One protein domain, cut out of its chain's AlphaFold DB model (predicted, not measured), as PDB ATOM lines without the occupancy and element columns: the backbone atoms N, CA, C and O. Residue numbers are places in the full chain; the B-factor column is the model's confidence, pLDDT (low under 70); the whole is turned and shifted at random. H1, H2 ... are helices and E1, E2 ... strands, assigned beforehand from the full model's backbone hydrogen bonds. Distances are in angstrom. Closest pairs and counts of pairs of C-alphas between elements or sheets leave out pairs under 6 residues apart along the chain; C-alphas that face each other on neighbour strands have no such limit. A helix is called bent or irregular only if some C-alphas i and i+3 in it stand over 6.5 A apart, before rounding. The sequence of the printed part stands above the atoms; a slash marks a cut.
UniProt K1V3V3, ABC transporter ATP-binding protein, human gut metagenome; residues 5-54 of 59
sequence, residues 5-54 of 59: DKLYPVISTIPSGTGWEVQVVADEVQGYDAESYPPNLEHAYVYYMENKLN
ATOM      1  N   ASP A   5     -24.511  36.275  16.689       72.81
ATOM      2  CA  ASP A   5     -25.108  37.609  16.872       72.81
ATOM      3  C   ASP A   5     -26.377  37.838  16.031       72.81
ATOM      4  O   ASP A   5     -27.257  38.607  16.414       72.81
ATOM      5  N   LYS A   6     -26.496  37.141  14.895       75.62
ATOM      6  CA  LYS A   6     -27.693  37.133  14.041       75.62
ATOM      7  C   LYS A   6     -28.799  36.226  14.556       75.62
ATOM      8  O   LYS A   6     -29.925  36.333  14.082       75.62
ATOM      9  N   LEU A   7     -28.477  35.300  15.451       80.44
ATOM     10  CA  LEU A   7     -29.426  34.327  15.989       80.44
ATOM     11  C   LEU A   7     -29.825  34.670  17.423       80.44
ATOM     12  O   LEU A   7     -30.958  34.404  17.818       80.44
ATOM     13  N   TYR A   8     -28.910  35.272  18.185       83.19
ATOM     14  CA  TYR A   8     -29.047  35.474  19.617       83.19
ATOM     15  C   TYR A   8     -28.447  36.816  20.070       83.19
ATOM     16  O   TYR A   8     -27.369  37.203  19.609       83.19
ATOM     17  N   PRO A   9     -29.078  37.500  21.041       82.44
ATOM     18  CA  PRO A   9     -28.471  38.624  21.741       82.44
ATOM     19  C   PRO A   9     -27.197  38.186  22.472       82.44
ATOM     20  O   PRO A   9     -27.260  37.451  23.463       82.44
ATOM     21  N   VAL A  10     -26.042  38.642  21.986       83.75
ATOM     22  CA  VAL A  10     -24.745  38.428  22.637       83.75
ATOM     23  C   VAL A  10     -24.580  39.434  23.770       83.75
ATOM     24  O   VAL A  10     -24.637  40.641  23.555       83.75
ATOM     25  N   ILE A  11     -24.356  38.920  24.975       83.94
ATOM     26  CA  ILE A  11     -24.134  39.704  26.193       83.94
ATOM     27  C   ILE A  11     -22.647  40.004  26.347       83.94
ATOM     28  O   ILE A  11     -22.244  41.139  26.568       83.94
ATOM     29  N   SER A  12     -21.820  38.965  26.232       84.00
ATOM     30  CA  SER A  12     -20.393  39.053  26.504       84.00
ATOM     31  C   SER A  12     -19.615  38.114  25.602       84.00
ATOM     32  O   SER A  12     -20.092  37.038  25.231       84.00
ATOM     33  N   THR A  13     -18.401  38.536  25.257       86.88
ATOM     34  CA  THR A  13     -17.419  37.675  24.605       86.88
ATOM     35  C   THR A  13     -16.142  37.659  25.423       86.88
ATOM     36  O   THR A  13     -15.493  38.691  25.592       86.88
ATOM     37  N   ILE A  14     -15.781  36.486  25.924       86.94
ATOM     38  CA  ILE A  14     -14.660  36.310  26.836       86.94
ATOM     39  C   ILE A  14     -13.560  35.557  26.082       86.94
ATOM     40  O   ILE A  14     -13.802  34.446  25.603       86.94
ATOM     41  N   PRO A  15     -12.357  36.136  25.924       84.56
ATOM     42  CA  PRO A  15     -11.240  35.410  25.344       84.56
ATOM     43  C   PRO A  15     -10.808  34.306  26.315       84.56
ATOM     44  O   PRO A  15     -10.539  34.563  27.487       84.56
ATOM     45  N   SER A  16     -10.733  33.080  25.811       82.69
ATOM     46  CA  SER A  16     -10.354  31.880  26.555       82.69
ATOM     47  C   SER A  16      -9.092  31.268  25.944       82.69
ATOM     48  O   SER A  16      -8.747  31.530  24.790       82.69
ATOM     49  N   GLY A  17      -8.374  30.437  26.703       78.81
ATOM     50  CA  GLY A  17      -7.092  29.853  26.274       78.81
ATOM     51  C   GLY A  17      -7.174  29.018  24.987       78.81
ATOM     52  O   GLY A  17      -6.161  28.801  24.328       78.81
ATOM     53  N   THR A  18      -8.377  28.578  24.613       80.06
ATOM     54  CA  THR A  18      -8.661  27.762  23.425       80.06
ATOM     55  C   THR A  18      -9.567  28.455  22.400       80.06
ATOM     56  O   THR A  18      -9.915  27.836  21.396       80.06
ATOM     57  N   GLY A  19      -9.955  29.719  22.609       84.56
ATOM     58  CA  GLY A  19     -10.864  30.425  21.703       84.56
ATOM     59  C   GLY A  19     -11.647  31.551  22.372       84.56
ATOM     60  O   GLY A  19     -11.083  32.366  23.095       84.56
ATOM     61  N   TRP A  20     -12.949  31.608  22.103       83.75
ATOM     62  CA  TRP A  20     -13.857  32.603  22.669       83.75
ATOM     63  C   TRP A  20     -15.063  31.913  23.283       83.75
ATOM     64  O   TRP A  20     -15.706  31.091  22.632       83.75
ATOM     65  N   GLU A  21     -15.384  32.296  24.509       87.19
ATOM     66  CA  GLU A  21     -16.641  31.953  25.159       87.19
ATOM     67  C   GLU A  21     -17.638  33.079  24.887       87.19
ATOM     68  O   GLU A  21     -17.325  34.261  25.062       87.19
ATOM     69  N   VAL A  22     -18.828  32.719  24.414       88.12
ATOM     70  CA  VAL A  22     -19.887  33.673  24.075       88.12
ATOM     71  C   VAL A  22     -21.059  33.436  25.008       88.12
ATOM     72  O   VAL A  22     -21.578  32.326  25.086       88.12
ATOM     73  N   GLN A  23     -21.491  34.487  25.697       89.56
ATOM     74  CA  GLN A  23     -22.688  34.447  26.528       89.56
ATOM     75  C   GLN A  23     -23.839  35.084  25.767       89.56
ATOM     76  O   GLN A  23     -23.721  36.212  25.285       89.56
ATOM     77  N   VAL A  24     -24.948  34.357  25.664       87.38
ATOM     78  CA  VAL A  24     -26.149  34.791  24.951       87.38
ATOM     79  C   VAL A  24     -27.384  34.627  25.821       87.38
ATOM     80  O   VAL A  24     -27.394  33.828  26.756       87.38
ATOM     81  N   VAL A  25     -28.440  35.364  25.488       86.00
ATOM     82  CA  VAL A  25     -29.761  35.156  26.082       86.00
ATOM     83  C   VAL A  25     -30.682  34.484  25.065       86.00
ATOM     84  O   VAL A  25     -31.017  35.086  24.049       86.00
ATOM     85  N   ALA A  26     -31.130  33.264  25.350       83.00
ATOM     86  CA  ALA A  26     -32.062  32.526  24.501       83.00
ATOM     87  C   ALA A  26     -32.897  31.542  25.331       83.00
ATOM     88  O   ALA A  26     -32.430  31.072  26.368       83.00
ATOM     89  N   ASP A  27     -34.099  31.207  24.859       81.12
ATOM     90  CA  ASP A  27     -34.905  30.135  25.463       81.12
ATOM     91  C   ASP A  27     -34.301  28.748  25.158       81.12
ATOM     92  O   ASP A  27     -34.366  27.839  25.981       81.12
ATOM     93  N   GLU A  28     -33.678  28.600  23.984       82.12
ATOM     94  CA  GLU A  28     -32.944  27.406  23.561       82.12
ATOM     95  C   GLU A  28     -31.790  27.803  22.625       82.12
ATOM     96  O   GLU A  28     -31.934  28.699  21.786       82.12
ATOM     97  N   VAL A  29     -30.650  27.117  22.744       84.94
ATOM     98  CA  VAL A  29     -29.519  27.242  21.816       84.94
ATOM     99  C   VAL A  29     -29.463  25.989  20.945       84.94
ATOM    100  O   VAL A  29     -29.323  24.883  21.457       84.94
ATOM    101  N   GLN A  30     -29.566  26.155  19.625       84.06
ATOM    102  CA  GLN A  30     -29.548  25.046  18.670       84.06
ATOM    103  C   GLN A  30     -28.274  25.091  17.820       84.06
ATOM    104  O   GLN A  30     -27.899  26.141  17.303       84.06
ATOM    105  N   GLY A  31     -27.615  23.941  17.650       83.38
ATOM    106  CA  GLY A  31     -26.441  23.810  16.776       83.38
ATOM    107  C   GLY A  31     -25.110  24.283  17.373       83.38
ATOM    108  O   GLY A  31     -24.103  24.249  16.670       83.38
ATOM    109  N   TYR A  32     -25.084  24.668  18.651       84.12
ATOM    110  CA  TYR A  32     -23.867  24.999  19.395       84.12
ATOM    111  C   TYR A  32     -23.769  24.142  20.657       84.12
ATOM    112  O   TYR A  32     -24.789  23.806  21.257       84.12
ATOM    113  N   ASP A  33     -22.542  23.802  21.055       84.94
ATOM    114  CA  ASP A  33     -22.278  23.216  22.367       84.94
ATOM    115  C   ASP A  33     -22.399  24.328  23.415       84.94
ATOM    116  O   ASP A  33     -21.606  25.273  23.421       84.94
ATOM    117  N   ALA A  34     -23.464  24.277  24.214       85.56
ATOM    118  CA  ALA A  34     -23.833  25.328  25.148       85.56
ATOM    119  C   ALA A  34     -24.252  24.727  26.490       85.56
ATOM    120  O   ALA A  34     -24.996  23.748  26.550       85.56
ATOM    121  N   GLU A  35     -23.817  25.368  27.570       87.69
ATOM    122  CA  GLU A  35     -24.235  25.041  28.929       87.69
ATOM    123  C   GLU A  35     -25.116  26.148  29.515       87.69
ATOM    124  O   GLU A  35     -24.966  27.333  29.209       87.69
ATOM    125  N   SER A  36     -26.060  25.760  30.375       85.25
ATOM    126  CA  SER A  36     -26.900  26.729  31.075       85.25
ATOM    127  C   SER A  36     -26.061  27.504  32.085       85.25
ATOM    128  O   SER A  36     -25.527  26.927  33.030       85.25
ATOM    129  N   TYR A  37     -26.035  28.825  31.942       82.56
ATOM    130  CA  TYR A  37     -25.319  29.713  32.849       82.56
ATOM    131  C   TYR A  37     -26.295  30.485  33.754       82.56
ATOM    132  O   TYR A  37     -27.276  31.041  33.250       82.56
ATOM    133  N   PRO A  38     -26.065  30.555  35.083       85.56
ATOM    134  CA  PRO A  38     -26.931  31.302  35.991       85.56
ATOM    135  C   PRO A  38     -27.045  32.780  35.579       85.56
ATOM    136  O   PRO A  38     -26.028  33.472  35.491       85.56
ATOM    137  N   PRO A  39     -28.259  33.305  35.333       84.44
ATOM    138  CA  PRO A  39     -28.412  34.681  34.897       84.44
ATOM    139  C   PRO A  39     -28.055  35.669  36.011       84.44
ATOM    140  O   PRO A  39     -28.404  35.472  37.175       84.44
ATOM    141  N   ASN A  40     -27.393  36.763  35.636       88.44
ATOM    142  CA  ASN A  40     -27.154  37.910  36.509       88.44
ATOM    143  C   ASN A  40     -28.087  39.086  36.134       88.44
ATOM    144  O   ASN A  40     -28.970  38.960  35.279       88.44
ATOM    145  N   LEU A  41     -27.899  40.245  36.777       88.38
ATOM    146  CA  LEU A  41     -28.714  41.442  36.525       88.38
ATOM    147  C   LEU A  41     -28.624  41.945  35.077       88.38
ATOM    148  O   LEU A  41     -29.625  42.407  34.533       88.38
ATOM    149  N   GLU A  42     -27.454  41.841  34.451       85.62
ATOM    150  CA  GLU A  42     -27.249  42.228  33.056       85.62
ATOM    151  C   GLU A  42     -28.027  41.303  32.117       85.62
ATOM    152  O   GLU A  42     -28.742  41.780  31.239       85.62
ATOM    153  N   HIS A  43     -28.000  39.992  32.373       86.12
ATOM    154  CA  HIS A  43     -28.740  39.009  31.574       86.12
ATOM    155  C   HIS A  43     -30.251  39.272  31.639       86.12
ATOM    156  O   HIS A  43     -30.934  39.266  30.615       86.12
ATOM    157  N   ALA A  44     -30.771  39.565  32.836       85.19
ATOM    158  CA  ALA A  44     -32.179  39.898  33.030       85.19
ATOM    159  C   ALA A  44     -32.570  41.213  32.335       85.19
ATOM    160  O   ALA A  44     -33.643  41.299  31.732       85.19
ATOM    161  N   TYR A  45     -31.702  42.227  32.394       84.75
ATOM    162  CA  TYR A  45     -31.933  43.507  31.730       84.75
ATOM    163  C   TYR A  45     -31.949  43.361  30.206       84.75
ATOM    164  O   TYR A  45     -32.896  43.815  29.566       84.75
ATOM    165  N   VAL A  46     -30.957  42.679  29.625       82.81
ATOM    166  CA  VAL A  46     -30.887  42.432  28.176       82.81
ATOM    167  C   VAL A  46     -32.090  41.611  27.713       82.81
ATOM    168  O   VAL A  46     -32.749  42.007  26.756       82.81
ATOM    169  N   TYR A  47     -32.469  40.547  28.433       82.94
ATOM    170  CA  TYR A  47     -33.682  39.785  28.113       82.94
ATOM    171  C   TYR A  47     -34.927  40.676  28.094       82.94
ATOM    172  O   TYR A  47     -35.724  40.619  27.161       82.94
ATOM    173  N   TYR A  48     -35.110  41.514  29.116       81.75
ATOM    174  CA  TYR A  48     -36.265  42.401  29.196       81.75
ATOM    175  C   TYR A  48     -36.285  43.405  28.036       81.75
ATOM    176  O   TYR A  48     -37.305  43.558  27.365       81.75
ATOM    177  N   MET A  49     -35.158  44.059  27.763       82.50
ATOM    178  CA  MET A  49     -35.066  45.060  26.702       82.50
ATOM    179  C   MET A  49     -35.264  44.453  25.310       82.50
ATOM    180  O   MET A  49     -35.978  45.036  24.496       82.50
ATOM    181  N   GLU A  50     -34.696  43.280  25.043       75.69
ATOM    182  CA  GLU A  50     -34.739  42.673  23.710       75.69
ATOM    183  C   GLU A  50     -36.032  41.874  23.469       75.69
ATOM    184  O   GLU A  50     -36.672  42.054  22.431       75.69
ATOM    185  N   ASN A  51     -36.504  41.081  24.445       71.56
ATOM    186  CA  ASN A  51     -37.699  40.237  24.278       71.56
ATOM    187  C   ASN A  51     -39.024  40.920  24.640       71.56
ATOM    188  O   ASN A  51     -40.056  40.561  24.072       71.56
ATOM    189  N   LYS A  52     -39.057  41.883  25.577       67.88
ATOM    190  CA  LYS A  52     -40.322  42.563  25.939       67.88
ATOM    191  C   LYS A  52     -40.577  43.826  25.134       67.88
ATOM    192  O   LYS A  52     -41.734  44.112  24.841       67.88
ATOM    193  N   LEU A  53     -39.531  44.568  24.771       69.31
ATOM    194  CA  LEU A  53     -39.676  45.790  23.973       69.31
ATOM    195  C   LEU A  53     -39.510  45.539  22.469       69.31
ATOM    196  O   LEU A  53     -39.621  46.481  21.688       69.31
ATOM    197  N   ASN A  54     -39.289  44.277  22.071       63.06
ATOM    198  CA  ASN A  54     -39.267  43.803  20.687       63.06
ATOM    199  C   ASN A  54     -38.305  44.601  19.789       63.06
ATOM    200  O   ASN A  54     -38.548  44.776  18.595       63.06
TER     201      ASN A  54
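AT A GLANCE: This is residues 5 to 54 of the 59 residues of the protein "ABC transporter ATP-binding protein" of human gut metagenome (UniProt K1V3V3). A long two-stranded hairpin, E1 and E2, makes one end of an elongated shape, and a single helix, H1, sits at the other end, near the hairpin's open end. Between E2 and H1 the chain makes a wide loop, residues 25 to 40, with no named element. The printed part has 50 residues, with two named strands and one named helix in the order E1, E2, H1; the sheet's order is E1 - E2, antiparallel, and the class is mixed, helices and strands. The whole is only just compact, close to loose, with a radius of gyration of the C-alphas of 11.5 A, and it spans 36 by 23 by 19 A.

HOW THE PARTS SIT: Start with E1, residues 10 to 16, and go on through a tight link of 2 residues to E2, residues 19 to 24. These two are a hairpin: antiparallel neighbours, with 159 degrees between their N-to-C directions. Look at C-alphas 13 and 22, which face each other at 4.7 A, and at C-alphas 10 and 24, which face each other at 4.5 A. Across the pair, N 14 and O 21 are within hydrogen-bond range at 2.8 A, and N 23 and O 12 at 2.9 A. A long link of 16 residues then leads to H1, residues 41 to 52. E1 and H1 have 3 pairs of C-alphas within 8 A; the closest are those of Ile 11 and His 43, 7.1 A apart, while the two centres are 16.7 A apart. In H1 every O i to N i+4 pair is within hydrogen-bond range.

IN THESE COORDINATES: Find C-alpha 10 at (-24.745, 38.428, 22.637), where E1 begins; from there the strand runs 16.3 A to C-alpha 16 at (-10.354, 31.880, 26.555). E2 runs from C-alpha 19 to C-alpha 24, 16.2 A from first to last. H1 runs 15.8 A from C-alpha 41 to C-alpha 52, which you find at (-40.322, 42.563, 25.939). H1 is not bent.

THE WHOLE: The two C-alphas farthest apart are those of Gly 17 and Leu 53, 36.3 A from each other. The first and last printed C-alphas, those of Asp 5 and Asn 54, are 15.9 A apart. The printed part runs from residue 5 to residue 54 with no cut. The link from E1 to E2 is tight and the link from E2 to H1 is long; the C-alphas of residues 25 to 40 lie 4 to 14 A from the mean of all C-alphas. In the B-factor column the mean pLDDT of the printed part is 82.5, and residues 52 to 54 are under 70, where the model's confidence is low.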